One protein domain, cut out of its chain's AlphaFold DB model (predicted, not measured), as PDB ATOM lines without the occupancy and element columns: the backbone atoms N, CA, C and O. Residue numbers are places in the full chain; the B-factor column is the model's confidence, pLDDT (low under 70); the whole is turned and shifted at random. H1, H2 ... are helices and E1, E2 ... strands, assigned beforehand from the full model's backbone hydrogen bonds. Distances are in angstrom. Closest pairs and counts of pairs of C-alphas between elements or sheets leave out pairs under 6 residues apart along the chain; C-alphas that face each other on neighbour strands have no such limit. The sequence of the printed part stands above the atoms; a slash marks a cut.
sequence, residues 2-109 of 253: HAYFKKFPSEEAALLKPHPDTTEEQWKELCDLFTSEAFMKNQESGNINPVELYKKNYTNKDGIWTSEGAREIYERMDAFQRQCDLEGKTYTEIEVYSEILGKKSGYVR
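This is residues 2 to 109 of the 253 residues of an uncharacterized protein of Morella rubra (UniProt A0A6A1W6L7). Two small helical lobes are joined by a bridge, the free-standing helix H4: one lobe holds H5, the long H6 and H7, the other H1, H2 and H3. In the first, H5 and H6 form a hairpin and H7 crosses H6, while residues 82 to 88 and the tail of residues 104 to 109 stick out. The printed part has 108 residues, mostly helix, in the order H1 to H7, then strand E1. It is extended, with a radius of gyration of the C-alphas of 20.8 A and spans of 56 by 38 by 38 A.

H6, residues 68 to 87, touches H5, residues 50 to 57, with residues 74 to 81 alone, at a shallow tilt of 20 degrees, opposite ways, a helical hairpin; the closest C-alphas, Val 51 and Met 77, are 5.9 A apart. With residues 73 to 80 alone H6 touches H7, residues 93 to 100, at a steep tilt of 68 degrees, only just short of about perpendicular; the closest C-alphas, Met 77 and Ile 100, are 6.8 A apart. H2, residues 11 to 15, touches H3, residues 24 to 35, with the C-alphas of Leu 15 and Lys 28 closest at 6.3 A. H1, residues 2 to 5, is near both. H4, residues 37 to 47, is apart from H5. E1, residues 106 to 108, pairs with no named strand. Every O i to N i+4 pair is within hydrogen-bond range in H2, H3, H5, H6 and H7; H4 has 4 of 7, and H1 is too short for one.

H6 is 29.1 A long from C-alpha 68 at (-139.939, 44.564, 23.829); H3 measures 16.5 A and H4 16.4 A. H1 begins at (-144.821, 66.870, -12.452).

The C-alphas of Leu 16 and Glu 68 are farthest apart, 57.1 A. The printed part has no cut, and no link is long. Mean pLDDT is 76.6 over the printed part, with low values including residues 40 to 49 and 100 to 109.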
ATOM      1  N   HIS A   2    -144.662  66.081 -13.701       80.69
ATOM      2  CA  HIS A   2    -144.821  66.870 -12.452       80.69
ATOM      3  C   HIS A   2    -143.613  67.769 -12.091       80.69
ATOM      4  O   HIS A   2    -143.774  68.919 -11.697       80.69
ATOM      5  N   ALA A   3    -142.378  67.297 -12.307       82.81
ATOM      6  CA  ALA A   3    -141.173  68.111 -12.098       82.81
ATOM      7  C   ALA A   3    -141.070  69.324 -13.047       82.81
ATOM      8  O   ALA A   3    -140.398  70.301 -12.733       82.81
ATOM      9  N   TYR A   4    -141.721  69.258 -14.213       84.50
ATOM     10  CA  TYR A   4    -141.826  70.385 -15.138       84.50
ATOM     11  C   TYR A   4    -142.927  71.354 -14.692       84.50
ATOM     12  O   TYR A   4    -142.685  72.553 -14.671       84.50
ATOM     13  N   PHE A   5    -144.075  70.834 -14.235       85.38
ATOM     14  CA  PHE A   5    -145.164  71.624 -13.644       85.38
ATOM     15  C   PHE A   5    -144.681  72.498 -12.472       85.38
ATOM     16  O   PHE A   5    -144.954  73.693 -12.442       85.38
ATOM     17  N   LYS A   6    -143.841  71.953 -11.577       86.00
ATOM     18  CA  LYS A   6    -143.241  72.690 -10.443       86.00
ATOM     19  C   LYS A   6    -142.342  73.876 -10.821       86.00
ATOM     20  O   LYS A   6    -141.947  74.633  -9.939       86.00
ATOM     21  N   LYS A   7    -141.975  74.042 -12.097       89.12
ATOM     22  CA  LYS A   7    -141.199  75.207 -12.559       89.12
ATOM     23  C   LYS A   7    -142.058  76.466 -12.688       89.12
ATOM     24  O   LYS A   7    -141.503  77.549 -12.859       89.12
ATOM     25  N   PHE A   8    -143.382  76.326 -12.626       85.44
ATOM     26  CA  PHE A   8    -144.330  77.426 -12.719       85.44
ATOM     27  C   PHE A   8    -144.898  77.775 -11.335       85.44
ATOM     28  O   PHE A   8    -145.118  76.879 -10.521       85.44
ATOM     29  N   PRO A   9    -145.131  79.068 -11.051       80.69
ATOM     30  CA  PRO A   9    -145.622  79.518  -9.748       80.69
ATOM     31  C   PRO A   9    -147.122  79.260  -9.528       80.69
ATOM     32  O   PRO A   9    -147.576  79.297  -8.390       80.69
ATOM     33  N   SER A  10    -147.895  79.019 -10.592       82.75
ATOM     34  CA  SER A  10    -149.331  78.735 -10.532       82.75
ATOM     35  C   SER A  10    -149.762  77.808 -11.667       82.75
ATOM     36  O   SER A  10    -149.073  77.688 -12.684       82.75
ATOM     37  N   GLU A  11    -150.924  77.176 -11.499       84.25
ATOM     38  CA  GLU A  11    -151.565  76.342 -12.519       84.25
ATOM     39  C   GLU A  11    -151.844  77.121 -13.807       84.25
ATOM     40  O   GLU A  11    -151.477  76.673 -14.887       84.25
ATOM     41  N   GLU A  12    -152.371  78.342 -13.696       83.88
ATOM     42  CA  GLU A  12    -152.612  79.231 -14.841       83.88
ATOM     43  C   GLU A  12    -151.322  79.520 -15.627       83.88
ATOM     44  O   GLU A  12    -151.315  79.510 -16.859       83.88
ATOM     45  N   ALA A  13    -150.196  79.716 -14.927       85.38
ATOM     46  CA  ALA A  13    -148.896  79.920 -15.561       85.38
ATOM     47  C   ALA A  13    -148.349  78.640 -16.215       85.38
ATOM     48  O   ALA A  13    -147.625  78.729 -17.211       85.38
ATOM     49  N   ALA A  14    -148.687  77.466 -15.674       86.19
ATOM     50  CA  ALA A  14    -148.324  76.172 -16.241       86.19
ATOM     51  C   ALA A  14    -149.160  75.829 -17.483       86.19
ATOM     52  O   ALA A  14    -148.615  75.301 -18.451       86.19
ATOM     53  N   LEU A  15    -150.453  76.166 -17.498       88.69
ATOM     54  CA  LEU A  15    -151.354  75.911 -18.627       88.69
ATOM     55  C   LEU A  15    -150.973  76.709 -19.882       88.69
ATOM     56  O   LEU A  15    -151.138  76.217 -20.992       88.69
ATOM     57  N   LEU A  16    -150.387  77.902 -19.721       86.81
ATOM     58  CA  LEU A  16    -149.880  78.714 -20.837       86.81
ATOM     59  C   LEU A  16    -148.621  78.135 -21.510       86.81
ATOM     60  O   LEU A  16    -148.207  78.632 -22.559       86.81
ATOM     61  N   LYS A  17    -147.971  77.133 -20.904       88.12
ATOM     62  CA  LYS A  17    -146.737  76.514 -21.412       88.12
ATOM     63  C   LYS A  17    -146.820  74.983 -21.324       88.12
ATOM     64  O   LYS A  17    -146.218  74.397 -20.419       88.12
ATOM     65  N   PRO A  18    -147.539  74.340 -22.264       86.00
ATOM     66  CA  PRO A  18    -147.667  72.889 -22.314       86.00
ATOM     67  C   PRO A  18    -146.316  72.176 -22.376       86.00
ATOM     68  O   PRO A  18    -145.362  72.670 -22.984       86.00
ATOM     69  N   HIS A  19    -146.220  71.002 -21.743       85.88
ATOM     70  CA  HIS A  19    -145.005  70.192 -21.823       85.88
ATOM     71  C   HIS A  19    -144.774  69.742 -23.276       85.88
ATOM     72  O   HIS A  19    -145.721  69.292 -23.917       85.88
ATOM     73  N   PRO A  20    -143.529  69.780 -23.794       82.69
ATOM     74  CA  PRO A  20    -143.228  69.483 -25.204       82.69
ATOM     75  C   PRO A  20    -143.605  68.065 -25.666       82.69
ATOM     76  O   PRO A  20    -143.697  67.817 -26.862       82.69
ATOM     77  N   ASP A  21    -143.853  67.159 -24.720       85.19
ATOM     78  CA  ASP A  21    -144.188  65.749 -24.960       85.19
ATOM     79  C   ASP A  21    -145.673  65.428 -24.674       85.19
ATOM     80  O   ASP A  21    -146.043  64.261 -24.558       85.19
ATOM     81  N   THR A  22    -146.527  66.443 -24.493       85.81
ATOM     82  CA  THR A  22    -147.973  66.282 -24.242       85.81
ATOM     83  C   THR A  22    -148.792  67.193 -25.141       85.81
ATOM     84  O   THR A  22    -148.361  68.299 -25.459       85.81
ATOM     85  N   THR A  23    -150.000  66.760 -25.499       88.38
ATOM     86  CA  THR A  23    -151.002  67.648 -26.118       88.38
ATOM     87  C   THR A  23    -151.532  68.666 -25.106       88.38
ATOM     88  O   THR A  23    -151.384  68.468 -23.897       88.38
ATOM     89  N   GLU A  24    -152.133  69.761 -25.572       83.88
ATOM     90  CA  GLU A  24    -152.668  70.807 -24.687       83.88
ATOM     91  C   GLU A  24    -153.753  70.257 -23.753       83.88
ATOM     92  O   GLU A  24    -153.769  70.572 -22.563       83.88
ATOM     93  N   GLU A  25    -154.604  69.364 -24.259       86.19
ATOM     94  CA  GLU A  25    -155.661  68.714 -23.488       86.19
ATOM     95  C   GLU A  25    -155.087  67.773 -22.423       86.19
ATOM     96  O   GLU A  25    -155.481  67.834 -21.259       86.19
ATOM     97  N   GLN A  26    -154.094  66.954 -22.787       86.62
ATOM     98  CA  GLN A  26    -153.421  66.061 -21.838       86.62
ATOM     99  C   GLN A  26    -152.626  66.837 -20.788       86.62
ATOM    100  O   GLN A  26    -152.557  66.426 -19.632       86.62
ATOM    101  N   TRP A  27    -152.010  67.957 -21.172       91.62
ATOM    102  CA  TRP A  27    -151.306  68.813 -20.227       91.62
ATOM    103  C   TRP A  27    -152.270  69.435 -19.223       91.62
ATOM    104  O   TRP A  27    -151.968  69.456 -18.033       91.62
ATOM    105  N   LYS A  28    -153.445  69.868 -19.685       89.44
ATOM    106  CA  LYS A  28    -154.490  70.413 -18.821       89.44
ATOM    107  C   LYS A  28    -154.992  69.387 -17.805       89.44
ATOM    108  O   LYS A  28    -155.014  69.693 -16.619       89.44
ATOM    109  N   GLU A  29    -155.290  68.160 -18.232       89.81
ATOM    110  CA  GLU A  29    -155.678  67.081 -17.309       89.81
ATOM    111  C   GLU A  29    -154.574  66.755 -16.290       89.81
ATOM    112  O   GLU A  29    -154.850  66.466 -15.126       89.81
ATOM    113  N   LEU A  30    -153.305  66.818 -16.706       88.44
ATOM    114  CA  LEU A  30    -152.169  66.619 -15.808       88.44
ATOM    115  C   LEU A  30    -152.002  67.777 -14.817       88.44
ATOM    116  O   LEU A  30    -151.674  67.519 -13.661       88.44
ATOM    117  N   CYS A  31    -152.223  69.026 -15.237       87.50
ATOM    118  CA  CYS A  31    -152.247  70.189 -14.348       87.50
ATOM    119  C   CYS A  31    -153.336  70.043 -13.278       87.50
ATOM    120  O   CYS A  31    -152.986  70.071 -12.099       87.50
ATOM    121  N   ASP A  32    -154.577  69.744 -13.682       88.94
ATOM    122  CA  ASP A  32    -155.714  69.521 -12.774       88.94
ATOM    123  C   ASP A  32    -155.438  68.350 -11.800       88.94
ATOM    124  O   ASP A  32    -155.765  68.393 -10.610       88.94
ATOM    125  N   LEU A  33    -154.787  67.281 -12.278       85.69
ATOM    126  CA  LEU A  33    -154.370  66.160 -11.431       85.69
ATOM    127  C   LEU A  33    -153.325  66.590 -10.393       85.69
ATOM    128  O   LEU A  33    -153.419  66.181  -9.233       85.69
ATOM    129  N   PHE A  34    -152.329  67.390 -10.787       85.12
ATOM    130  CA  PHE A  34    -151.261  67.843  -9.890       85.12
ATOM    131  C   PHE A  34    -151.730  68.882  -8.868       85.12
ATOM    132  O   PHE A  34    -151.129  68.975  -7.797       85.12
ATOM    133  N   THR A  35    -152.796  69.628  -9.159       82.50
ATOM    134  CA  THR A  35    -153.435  70.565  -8.220       82.50
ATOM    135  C   THR A  35    -154.528  69.920  -7.369       82.50
ATOM    136  O   THR A  35    -154.948  70.506  -6.370       82.50
ATOM    137  N   SER A  36    -154.955  68.695  -7.696       81.62
ATOM    138  CA  SER A  36    -155.981  67.978  -6.933       81.62
ATOM    139  C   SER A  36    -155.585  67.725  -5.468       81.62
ATOM    140  O   SER A  36    -154.450  67.361  -5.140       81.62
ATOM    141  N   GLU A  37    -156.560  67.841  -4.561       69.56
ATOM    142  CA  GLU A  37    -156.357  67.649  -3.115       69.56
ATOM    143  C   GLU A  37    -155.821  66.243  -2.778       69.56
ATOM    144  O   GLU A  37    -154.998  66.078  -1.878       69.56
ATOM    145  N   ALA A  38    -156.239  65.222  -3.532       68.69
ATOM    146  CA  ALA A  38    -155.773  63.846  -3.363       68.69
ATOM    147  C   ALA A  38    -154.281  63.687  -3.703       68.69
ATOM    148  O   ALA A  38    -153.559  62.952  -3.024       68.69
ATOM    149  N   PHE A  39    -153.803  64.390  -4.732       72.12
ATOM    150  CA  PHE A  39    -152.394  64.380  -5.112       72.12
ATOM    151  C   PHE A  39    -151.534  65.160  -4.104       72.12
ATOM    152  O   PHE A  39    -150.466  64.689  -3.712       72.12
ATOM    153  N   MET A  40    -152.044  66.290  -3.602       65.62
ATOM    154  CA  MET A  40    -151.384  67.095  -2.566       65.62
ATOM    155  C   MET A  40    -151.285  66.356  -1.220       65.62
ATOM    156  O   MET A  40    -150.207  66.327  -0.626       65.62
ATOM    157  N   LYS A  41    -152.340  65.653  -0.783       57.91
ATOM    158  CA  LYS A  41    -152.319  64.812   0.435       57.91
ATOM    159  C   LYS A  41    -151.316  63.657   0.359       57.91
ATOM    160  O   LYS A  41    -150.673  63.332   1.354       57.91
ATOM    161  N   ASN A  42    -151.111  63.075  -0.824       53.84
ATOM    162  CA  ASN A  42    -150.068  62.064  -1.036       53.84
ATOM    163  C   ASN A  42    -148.641  62.651  -1.015       53.84
ATOM    164  O   ASN A  42    -147.673  61.899  -0.918       53.84
ATOM    165  N   GLN A  43    -148.484  63.978  -1.087       51.31
ATOM    166  CA  GLN A  43    -147.199  64.648  -0.874       51.31
ATOM    167  C   GLN A  43    -146.954  64.952   0.617       51.31
ATOM    168  O   GLN A  43    -145.806  64.943   1.059       51.31
ATOM    169  N   GLU A  44    -148.009  65.162   1.413       46.16
ATOM    170  CA  GLU A  44    -147.921  65.413   2.864       46.16
ATOM    171  C   GLU A  44    -147.436  64.194   3.669       46.16
ATOM    172  O   GLU A  44    -146.868  64.358   4.748       46.16
ATOM    173  N   SER A  45    -147.520  62.974   3.121       49.78
ATOM    174  CA  SER A  45    -146.832  61.806   3.695       49.78
ATOM    175  C   SER A  45    -145.300  61.903   3.644       49.78
ATOM    176  O   SER A  45    -144.624  61.101   4.281       49.78
ATOM    177  N   GLY A  46    -144.743  62.882   2.922       50.50
ATOM    178  CA  GLY A  46    -143.306  63.168   2.869       50.50
ATOM    179  C   GLY A  46    -142.742  63.927   4.080       50.50
ATOM    180  O   GLY A  46    -141.548  64.199   4.088       50.50
ATOM    181  N   ASN A  47    -143.563  64.268   5.082       54.19
ATOM    182  CA  ASN A  47    -143.151  65.007   6.289       54.19
ATOM    183  C   ASN A  47    -143.479  64.266   7.602       54.19
ATOM    184  O   ASN A  47    -143.644  64.886   8.652       54.19
ATOM    185  N   ILE A  48    -143.605  62.937   7.575       61.38
ATOM    186  CA  ILE A  48    -143.791  62.163   8.809       61.38
ATOM    187  C   ILE A  48    -142.430  62.017   9.498       61.38
ATOM    188  O   ILE A  48    -141.468  61.558   8.886       61.38
ATOM    189  N   ASN A  49    -142.351  62.403  10.775       69.94
ATOM    190  CA  ASN A  49    -141.144  62.227  11.581       69.94
ATOM    191  C   ASN A  49    -140.719  60.735  11.567       69.94
ATOM    192  O   ASN A  49    -141.565  59.877  11.844       69.94
ATOM    193  N   PRO A  50    -139.439  60.406  11.295       72.56
ATOM    194  CA  PRO A  50    -138.931  59.028  11.298       72.56
ATOM    195  C   PRO A  50    -139.306  58.211  12.547       72.56
ATOM    196  O   PRO A  50    -139.627  57.026  12.445       72.56
ATOM    197  N   VAL A  51    -139.315  58.853  13.717       76.81
ATOM    198  CA  VAL A  51    -139.664  58.267  15.021       76.81
ATOM    199  C   VAL A  51    -141.148  57.886  15.076       76.81
ATOM    200  O   VAL A  51    -141.507  56.784  15.496       76.81
ATOM    201  N   GLU A  52    -142.020  58.767  14.587       79.25
ATOM    202  CA  GLU A  52    -143.469  58.537  14.538       79.25
ATOM    203  C   GLU A  52    -143.840  57.470  13.505       79.25
ATOM    204  O   GLU A  52    -144.706  56.624  13.752       79.25
ATOM    205  N   LEU A  53    -143.142  57.448  12.366       79.50
ATOM    206  CA  LEU A  53    -143.305  56.396  11.372       79.50
ATOM    207  C   LEU A  53    -142.931  55.028  11.951       79.50
ATOM    208  O   LEU A  53    -143.688  54.069  11.787       79.50
ATOM    209  N   TYR A  54    -141.799  54.931  12.652       82.00
ATOM    210  CA  TYR A  54    -141.380  53.686  13.292       82.00
ATOM    211  C   TYR A  54    -142.430  53.203  14.299       82.00
ATOM    212  O   TYR A  54    -142.913  52.074  14.210       82.00
ATOM    213  N   LYS A  55    -142.880  54.088  15.194       86.00
ATOM    214  CA  LYS A  55    -143.929  53.784  16.176       86.00
ATOM    215  C   LYS A  55    -145.191  53.228  15.526       86.00
ATOM    216  O   LYS A  55    -145.702  52.202  15.966       86.00
ATOM    217  N   LYS A  56    -145.670  53.859  14.455       84.31
ATOM    218  CA  LYS A  56    -146.884  53.434  13.746       84.31
ATOM    219  C   LYS A  56    -146.760  52.045  13.111       84.31
ATOM    220  O   LYS A  56    -147.755  51.336  13.023       84.31
ATOM    221  N   ASN A  57    -145.565  51.654  12.667       84.00
ATOM    222  CA  ASN A  57    -145.339  50.346  12.040       84.00
ATOM    223  C   ASN A  57    -145.182  49.204  13.055       84.00
ATOM    224  O   ASN A  57    -145.471  48.057  12.724       84.00
ATOM    225  N   TYR A  58    -144.737  49.510  14.276       84.00
ATOM    226  CA  TYR A  58    -144.416  48.514  15.306       84.00
ATOM    227  C   TYR A  58    -145.332  48.577  16.537       84.00
ATOM    228  O   TYR A  58    -145.024  48.006  17.588       84.00
ATOM    229  N   THR A  59    -146.482  49.238  16.399       88.75
ATOM    230  CA  THR A  59    -147.569  49.213  17.381       88.75
ATOM    231  C   THR A  59    -148.860  48.707  16.740       88.75
ATOM    232  O   THR A  59    -149.135  48.941  15.564       88.75
ATOM    233  N   ASN A  60    -149.662  47.981  17.519       85.38
ATOM    234  CA  ASN A  60    -151.001  47.562  17.112       85.38
ATOM    235  C   ASN A  60    -151.980  48.750  17.147       85.38
ATOM    236  O   ASN A  60    -151.651  49.829  17.636       85.38
ATOM    237  N   LYS A  61    -153.225  48.544  16.693       83.00
ATOM    238  CA  LYS A  61    -154.285  49.575  16.731       83.00
ATOM    239  C   LYS A  61    -154.525  50.155  18.134       83.00
ATOM    240  O   LYS A  61    -154.896  51.316  18.243       83.00
ATOM    241  N   ASP A  62    -154.255  49.370  19.175       82.56
ATOM    242  CA  ASP A  62    -154.392  49.759  20.583       82.56
ATOM    243  C   ASP A  62    -153.124  50.427  21.162       82.56
ATOM    244  O   ASP A  62    -153.046  50.684  22.359       82.56
ATOM    245  N   GLY A  63    -152.099  50.679  20.336       83.38
ATOM    246  CA  GLY A  63    -150.842  51.317  20.747       83.38
ATOM    247  C   GLY A  63    -149.856  50.399  21.481       83.38
ATOM    248  O   GLY A  63    -148.833  50.871  21.972       83.38
ATOM    249  N   ILE A  64    -150.137  49.095  21.556       89.19
ATOM    250  CA  ILE A  64    -149.258  48.101  22.190       89.19
ATOM    251  C   ILE A  64    -148.116  47.736  21.234       89.19
ATOM    252  O   ILE A  64    -148.366  47.406  20.071       89.19
ATOM    253  N   TRP A  65    -146.879  47.761  21.736       91.88
ATOM    254  CA  TRP A  65    -145.680  47.350  21.002       91.88
ATOM    255  C   TRP A  65    -145.728  45.875  20.606       91.88
ATOM    256  O   TRP A  65    -146.087  45.014  21.407       91.88
ATOM    257  N   THR A  66    -145.305  45.567  19.381       87.62
ATOM    258  CA  THR A  66    -145.267  44.183  18.882       87.62
ATOM    259  C   THR A  66    -144.224  43.310  19.589       87.62
ATOM    260  O   THR A  66    -144.330  42.086  19.561       87.62
ATOM    261  N   SER A  67    -143.201  43.916  20.199       88.44
ATOM    262  CA  SER A  67    -142.174  43.240  21.000       88.44
ATOM    263  C   SER A  67    -141.424  44.234  21.894       88.44
ATOM    264  O   SER A  67    -141.374  45.427  21.591       88.44
ATOM    265  N   GLU A  68    -140.784  43.734  22.954       85.88
ATOM    266  CA  GLU A  68    -139.939  44.564  23.829       85.88
ATOM    267  C   GLU A  68    -138.760  45.179  23.055       85.88
ATOM    268  O   GLU A  68    -138.479  46.365  23.171       85.88
ATOM    269  N   GLY A  69    -138.147  44.418  22.142       82.62
ATOM    270  CA  GLY A  69    -137.061  44.932  21.301       82.62
ATOM    271  C   GLY A  69    -137.486  46.067  20.358       82.62
ATOM    272  O   GLY A  69    -136.683  46.952  20.070       82.62
ATOM    273  N   ALA A  70    -138.740  46.087  19.886       83.19
ATOM    274  CA  ALA A  70    -139.252  47.198  19.077       83.19
ATOM    275  C   ALA A  70    -139.405  48.476  19.913       83.19
ATOM    276  O   ALA A  70    -139.059  49.567  19.457       83.19
ATOM    277  N   ARG A  71    -139.853  48.335  21.163       87.56
ATOM    278  CA  ARG A  71    -139.919  49.442  22.115       87.56
ATOM    279  C   ARG A  71    -138.529  50.010  22.418       87.56
ATOM    280  O   ARG A  71    -138.338  51.217  22.314       87.56
ATOM    281  N   GLU A  72    -137.548  49.157  22.706       87.38
ATOM    282  CA  GLU A  72    -136.163  49.580  22.978       87.38
ATOM    283  C   GLU A  72    -135.509  50.297  21.783       87.38
ATOM    284  O   GLU A  72    -134.685  51.200  21.949       87.38
ATOM    285  N   ILE A  73    -135.841  49.901  20.548       82.69
ATOM    286  CA  ILE A  73    -135.381  50.602  19.341       82.69
ATOM    287  C   ILE A  73    -136.041  51.979  19.241       82.69
ATOM    288  O   ILE A  73    -135.339  52.958  18.998       82.69
ATOM    289  N   TYR A  74    -137.354  52.072  19.463       86.88
ATOM    290  CA  TYR A  74    -138.067  53.349  19.442       86.88
ATOM    291  C   TYR A  74    -137.510  54.333  20.473       86.88
ATOM    292  O   TYR A  74    -137.246  55.482  20.135       86.88
ATOM    293  N   GLU A  75    -137.266  53.883  21.703       88.56
ATOM    294  CA  GLU A  75    -136.707  54.730  22.762       88.56
ATOM    295  C   GLU A  75    -135.322  55.281  22.376       88.56
ATOM    296  O   GLU A  75    -135.021  56.446  22.639       88.56
ATOM    297  N   ARG A  76    -134.504  54.499  21.655       85.19
ATOM    298  CA  ARG A  76    -133.231  54.980  21.088       85.19
ATOM    299  C   ARG A  76    -133.421  56.000  19.960       85.19
ATOM    300  O   ARG A  76    -132.643  56.947  19.882       85.19
ATOM    301  N   MET A  77    -134.441  55.838  19.117       83.81
ATOM    302  CA  MET A  77    -134.792  56.800  18.055       83.81
ATOM    303  C   MET A  77    -135.290  58.124  18.617       83.81
ATOM    304  O   MET A  77    -134.844  59.184  18.184       83.81
ATOM    305  N   ASP A  78    -136.144  58.062  19.626       83.88
ATOM    306  CA  ASP A  78    -136.678  59.223  20.325       83.88
ATOM    307  C   ASP A  78    -135.579  59.968  21.114       83.88
ATOM    308  O   ASP A  78    -135.519  61.197  21.116       83.88
ATOM    309  N   ALA A  79    -134.639  59.244  21.732       85.06
ATOM    310  CA  ALA A  79    -133.472  59.849  22.378       85.06
ATOM    311  C   ALA A  79    -132.547  60.562  21.375       85.06
ATOM    312  O   ALA A  79    -132.108  61.684  21.635       85.06
ATOM    313  N   PHE A  80    -132.290  59.942  20.220       82.31
ATOM    314  CA  PHE A  80    -131.482  60.536  19.153       82.31
ATOM    315  C   PHE A  80    -132.136  61.798  18.572       82.31
ATOM    316  O   PHE A  80    -131.460  62.810  18.402       82.31
ATOM    317  N   GLN A  81    -133.460  61.784  18.363       76.12
ATOM    318  CA  GLN A  81    -134.221  62.970  17.949       76.12
ATOM    319  C   GLN A  81    -134.005  64.138  18.906       76.12
ATOM    320  O   GLN A  81    -133.604  65.219  18.474       76.12
ATOM    321  N   ARG A  82    -134.195  63.910  20.212       82.50
ATOM    322  CA  ARG A  82    -134.018  64.962  21.224       82.50
ATOM    323  C   ARG A  82    -132.602  65.520  21.252       82.50
ATOM    324  O   ARG A  82    -132.422  66.712  21.483       82.50
ATOM    325  N   GLN A  83    -131.599  64.676  21.025       76.56
ATOM    326  CA  GLN A  83    -130.218  65.130  20.932       76.56
ATOM    327  C   GLN A  83    -130.014  66.057  19.727       76.56
ATOM    328  O   GLN A  83    -129.404  67.117  19.861       76.56
ATOM    329  N   CYS A  84    -130.545  65.704  18.558       72.12
ATOM    330  CA  CYS A  84    -130.414  66.541  17.367       72.12
ATOM    331  C   CYS A  84    -131.182  67.865  17.477       72.12
ATOM    332  O   CYS A  84    -130.670  68.884  17.010       72.12
ATOM    333  N   ASP A  85    -132.340  67.871  18.144       72.94
ATOM    334  CA  ASP A  85    -133.115  69.089  18.416       72.94
ATOM    335  C   ASP A  85    -132.320  70.078  19.291       72.94
ATOM    336  O   ASP A  85    -132.363  71.287  19.061       72.94
ATOM    337  N   LEU A  86    -131.536  69.571  20.253       73.56
ATOM    338  CA  LEU A  86    -130.629  70.380  21.081       73.56
ATOM    339  C   LEU A  86    -129.408  70.893  20.301       73.56
ATOM    340  O   LEU A  86    -128.926  71.992  20.567       73.56
ATOM    341  N   GLU A  87    -128.906  70.115  19.341       72.62
ATOM    342  CA  GLU A  87    -127.762  70.484  18.493       72.62
ATOM    343  C   GLU A  87    -128.153  71.347  17.276       72.62
ATOM    344  O   GLU A  87    -127.274  71.819  16.552       72.62
ATOM    345  N   GLY A  88    -129.454  71.558  17.034       63.94
ATOM    346  CA  GLY A  88    -129.975  72.329  15.900       63.94
ATOM    347  C   GLY A  88    -129.707  71.687  14.534       63.94
ATOM    348  O   GLY A  88    -129.665  72.387  13.521       63.94
ATOM    349  N   LYS A  89    -129.485  70.367  14.490       70.62
ATOM    350  CA  LYS A  89    -129.178  69.621  13.260       70.62
ATOM    351  C   LYS A  89    -130.425  68.914  12.746       70.62
ATOM    352  O   LYS A  89    -131.059  68.161  13.475       70.62
ATOM    353  N   THR A  90    -130.737  69.094  11.467       59.62
ATOM    354  CA  THR A  90    -131.768  68.307  10.782       59.62
ATOM    355  C   THR A  90    -131.155  67.030  10.227       59.62
ATOM    356  O   THR A  90    -130.152  67.099   9.517       59.62
ATOM    357  N   TYR A  91    -131.771  65.886  10.490       64.19
ATOM    358  CA  TYR A  91    -131.385  64.609   9.897       64.19
ATOM    359  C   TYR A  91    -132.445  64.110   8.920       64.19
ATOM    360  O   TYR A  91    -133.623  64.461   9.005       64.19
ATOM    361  N   THR A  92    -132.027  63.242   8.008       61.44
ATOM    362  CA  THR A  92    -132.931  62.485   7.144       61.44
ATOM    363  C   THR A  92    -133.309  61.155   7.791       61.44
ATOM    364  O   THR A  92    -132.565  60.597   8.597       61.44
ATOM    365  N   GLU A  93    -134.462  60.606   7.410       59.69
ATOM    366  CA  GLU A  93    -134.939  59.297   7.870       59.69
ATOM    367  C   GLU A  93    -133.848  58.215   7.774       59.69
ATOM    368  O   GLU A  93    -133.576  57.492   8.732       59.69
ATOM    369  N   ILE A  94    -133.144  58.174   6.640       61.25
ATOM    370  CA  ILE A  94    -132.087  57.201   6.343       61.25
ATOM    371  C   ILE A  94    -130.926  57.290   7.347       61.25
ATOM    372  O   ILE A  94    -130.340  56.263   7.702       61.25
ATOM    373  N   GLU A  95    -130.589  58.491   7.815       68.06
ATOM    374  CA  GLU A  95    -129.492  58.717   8.762       68.06
ATOM    375  C   GLU A  95    -129.848  58.214  10.164       68.06
ATOM    376  O   GLU A  95    -129.041  57.507  10.766       68.06
ATOM    377  N   VAL A  96    -131.077  58.459  10.632       68.81
ATOM    378  CA  VAL A  96    -131.580  57.977  11.936       68.81
ATOM    379  C   VAL A  96    -131.563  56.456  12.005       68.81
ATOM    380  O   VAL A  96    -131.026  55.864  12.943       68.81
ATOM    381  N   TYR A  97    -132.120  55.801  10.984       68.25
ATOM    382  CA  TYR A  97    -132.148  54.343  10.921       68.25
ATOM    383  C   TYR A  97    -130.738  53.751  10.853       68.25
ATOM    384  O   TYR A  97    -130.456  52.755  11.519       68.25
ATOM    385  N   SER A  98    -129.844  54.372  10.079       71.75
ATOM    386  CA  SER A  98    -128.464  53.904   9.922       71.75
ATOM    387  C   SER A  98    -127.643  54.012  11.206       71.75
ATOM    388  O   SER A  98    -126.789  53.159  11.441       71.75
ATOM    389  N   GLU A  99    -127.880  55.036  12.024       74.56
ATOM    390  CA  GLU A  99    -127.164  55.235  13.287       74.56
ATOM    391  C   GLU A  99    -127.649  54.254  14.367       74.56
ATOM    392  O   GLU A  99    -126.849  53.649  15.078       74.56
ATOM    393  N   ILE A 100    -128.962  54.014  14.444       69.31
ATOM    394  CA  ILE A 100    -129.578  53.268  15.555       69.31
ATOM    395  C   ILE A 100    -129.620  51.761  15.310       69.31
ATOM    396  O   ILE A 100    -129.426  50.964  16.235       69.31
ATOM    397  N   LEU A 101    -129.882  51.358  14.065       67.06
ATOM    398  CA  LEU A 101    -129.876  49.953  13.648       67.06
ATOM    399  C   LEU A 101    -128.501  49.512  13.120       67.06
ATOM    400  O   LEU A 101    -128.266  48.315  12.927       67.06
ATOM    401  N   GLY A 102    -127.586  50.468  12.932       65.12
ATOM    402  CA  GLY A 102    -126.232  50.271  12.434       65.12
ATOM    403  C   GLY A 102    -126.135  50.213  10.904       65.12
ATOM    404  O   GLY A 102    -127.009  49.700  10.200       65.12
ATOM    405  N   LYS A 103    -125.004  50.681  10.362       60.44
ATOM    406  CA  LYS A 103    -124.660  50.548   8.936       60.44
ATOM    407  C   LYS A 103    -124.157  49.143   8.653       60.44
ATOM    408  O   LYS A 103    -122.996  48.809   8.869       60.44
ATOM    409  N   LYS A 104    -125.037  48.299   8.144       47.34
ATOM    410  CA  LYS A 104    -124.745  46.886   7.928       47.34
ATOM    411  C   LYS A 104    -124.571  46.666   6.412       47.34
ATOM    412  O   LYS A 104    -125.557  46.612   5.686       47.34
ATOM    413  N   SER A 105    -123.329  46.616   5.896       45.09
ATOM    414  CA  SER A 105    -123.086  46.540   4.435       45.09
ATOM    415  C   SER A 105    -121.981  45.560   3.998       45.09
ATOM    416  O   SER A 105    -120.853  45.632   4.477       45.09
ATOM    417  N   GLY A 106    -122.302  44.695   3.027       57.62
ATOM    418  CA  GLY A 106    -121.390  43.923   2.172       57.62
ATOM    419  C   GLY A 106    -122.113  43.508   0.879       57.62
ATOM    420  O   GLY A 106    -123.333  43.417   0.867       57.62
ATOM    421  N   TYR A 107    -121.425  43.312  -0.249       53.41
ATOM    422  CA  TYR A 107    -122.108  42.964  -1.508       53.41
ATOM    423  C   TYR A 107    -122.373  41.450  -1.593       53.41
ATOM    424  O   TYR A 107    -121.434  40.652  -1.577       53.41
ATOM    425  N   VAL A 108    -123.641  41.048  -1.684       53.75
ATOM    426  CA  VAL A 108    -124.071  39.658  -1.893       53.75
ATOM    427  C   VAL A 108    -124.439  39.488  -3.366       53.75
ATOM    428  O   VAL A 108    -125.292  40.201  -3.895       53.75
ATOM    429  N   ARG A 109    -123.765  38.561  -4.059       43.31
ATOM    430  CA  ARG A 109    -123.952  38.331  -5.501       43.31
ATOM    431  C   ARG A 109    -125.424  37.986  -5.779       43.31
ATOM    432  O   ARG A 109    -125.905  36.970  -5.298       43.31
TER     433      ARG A 109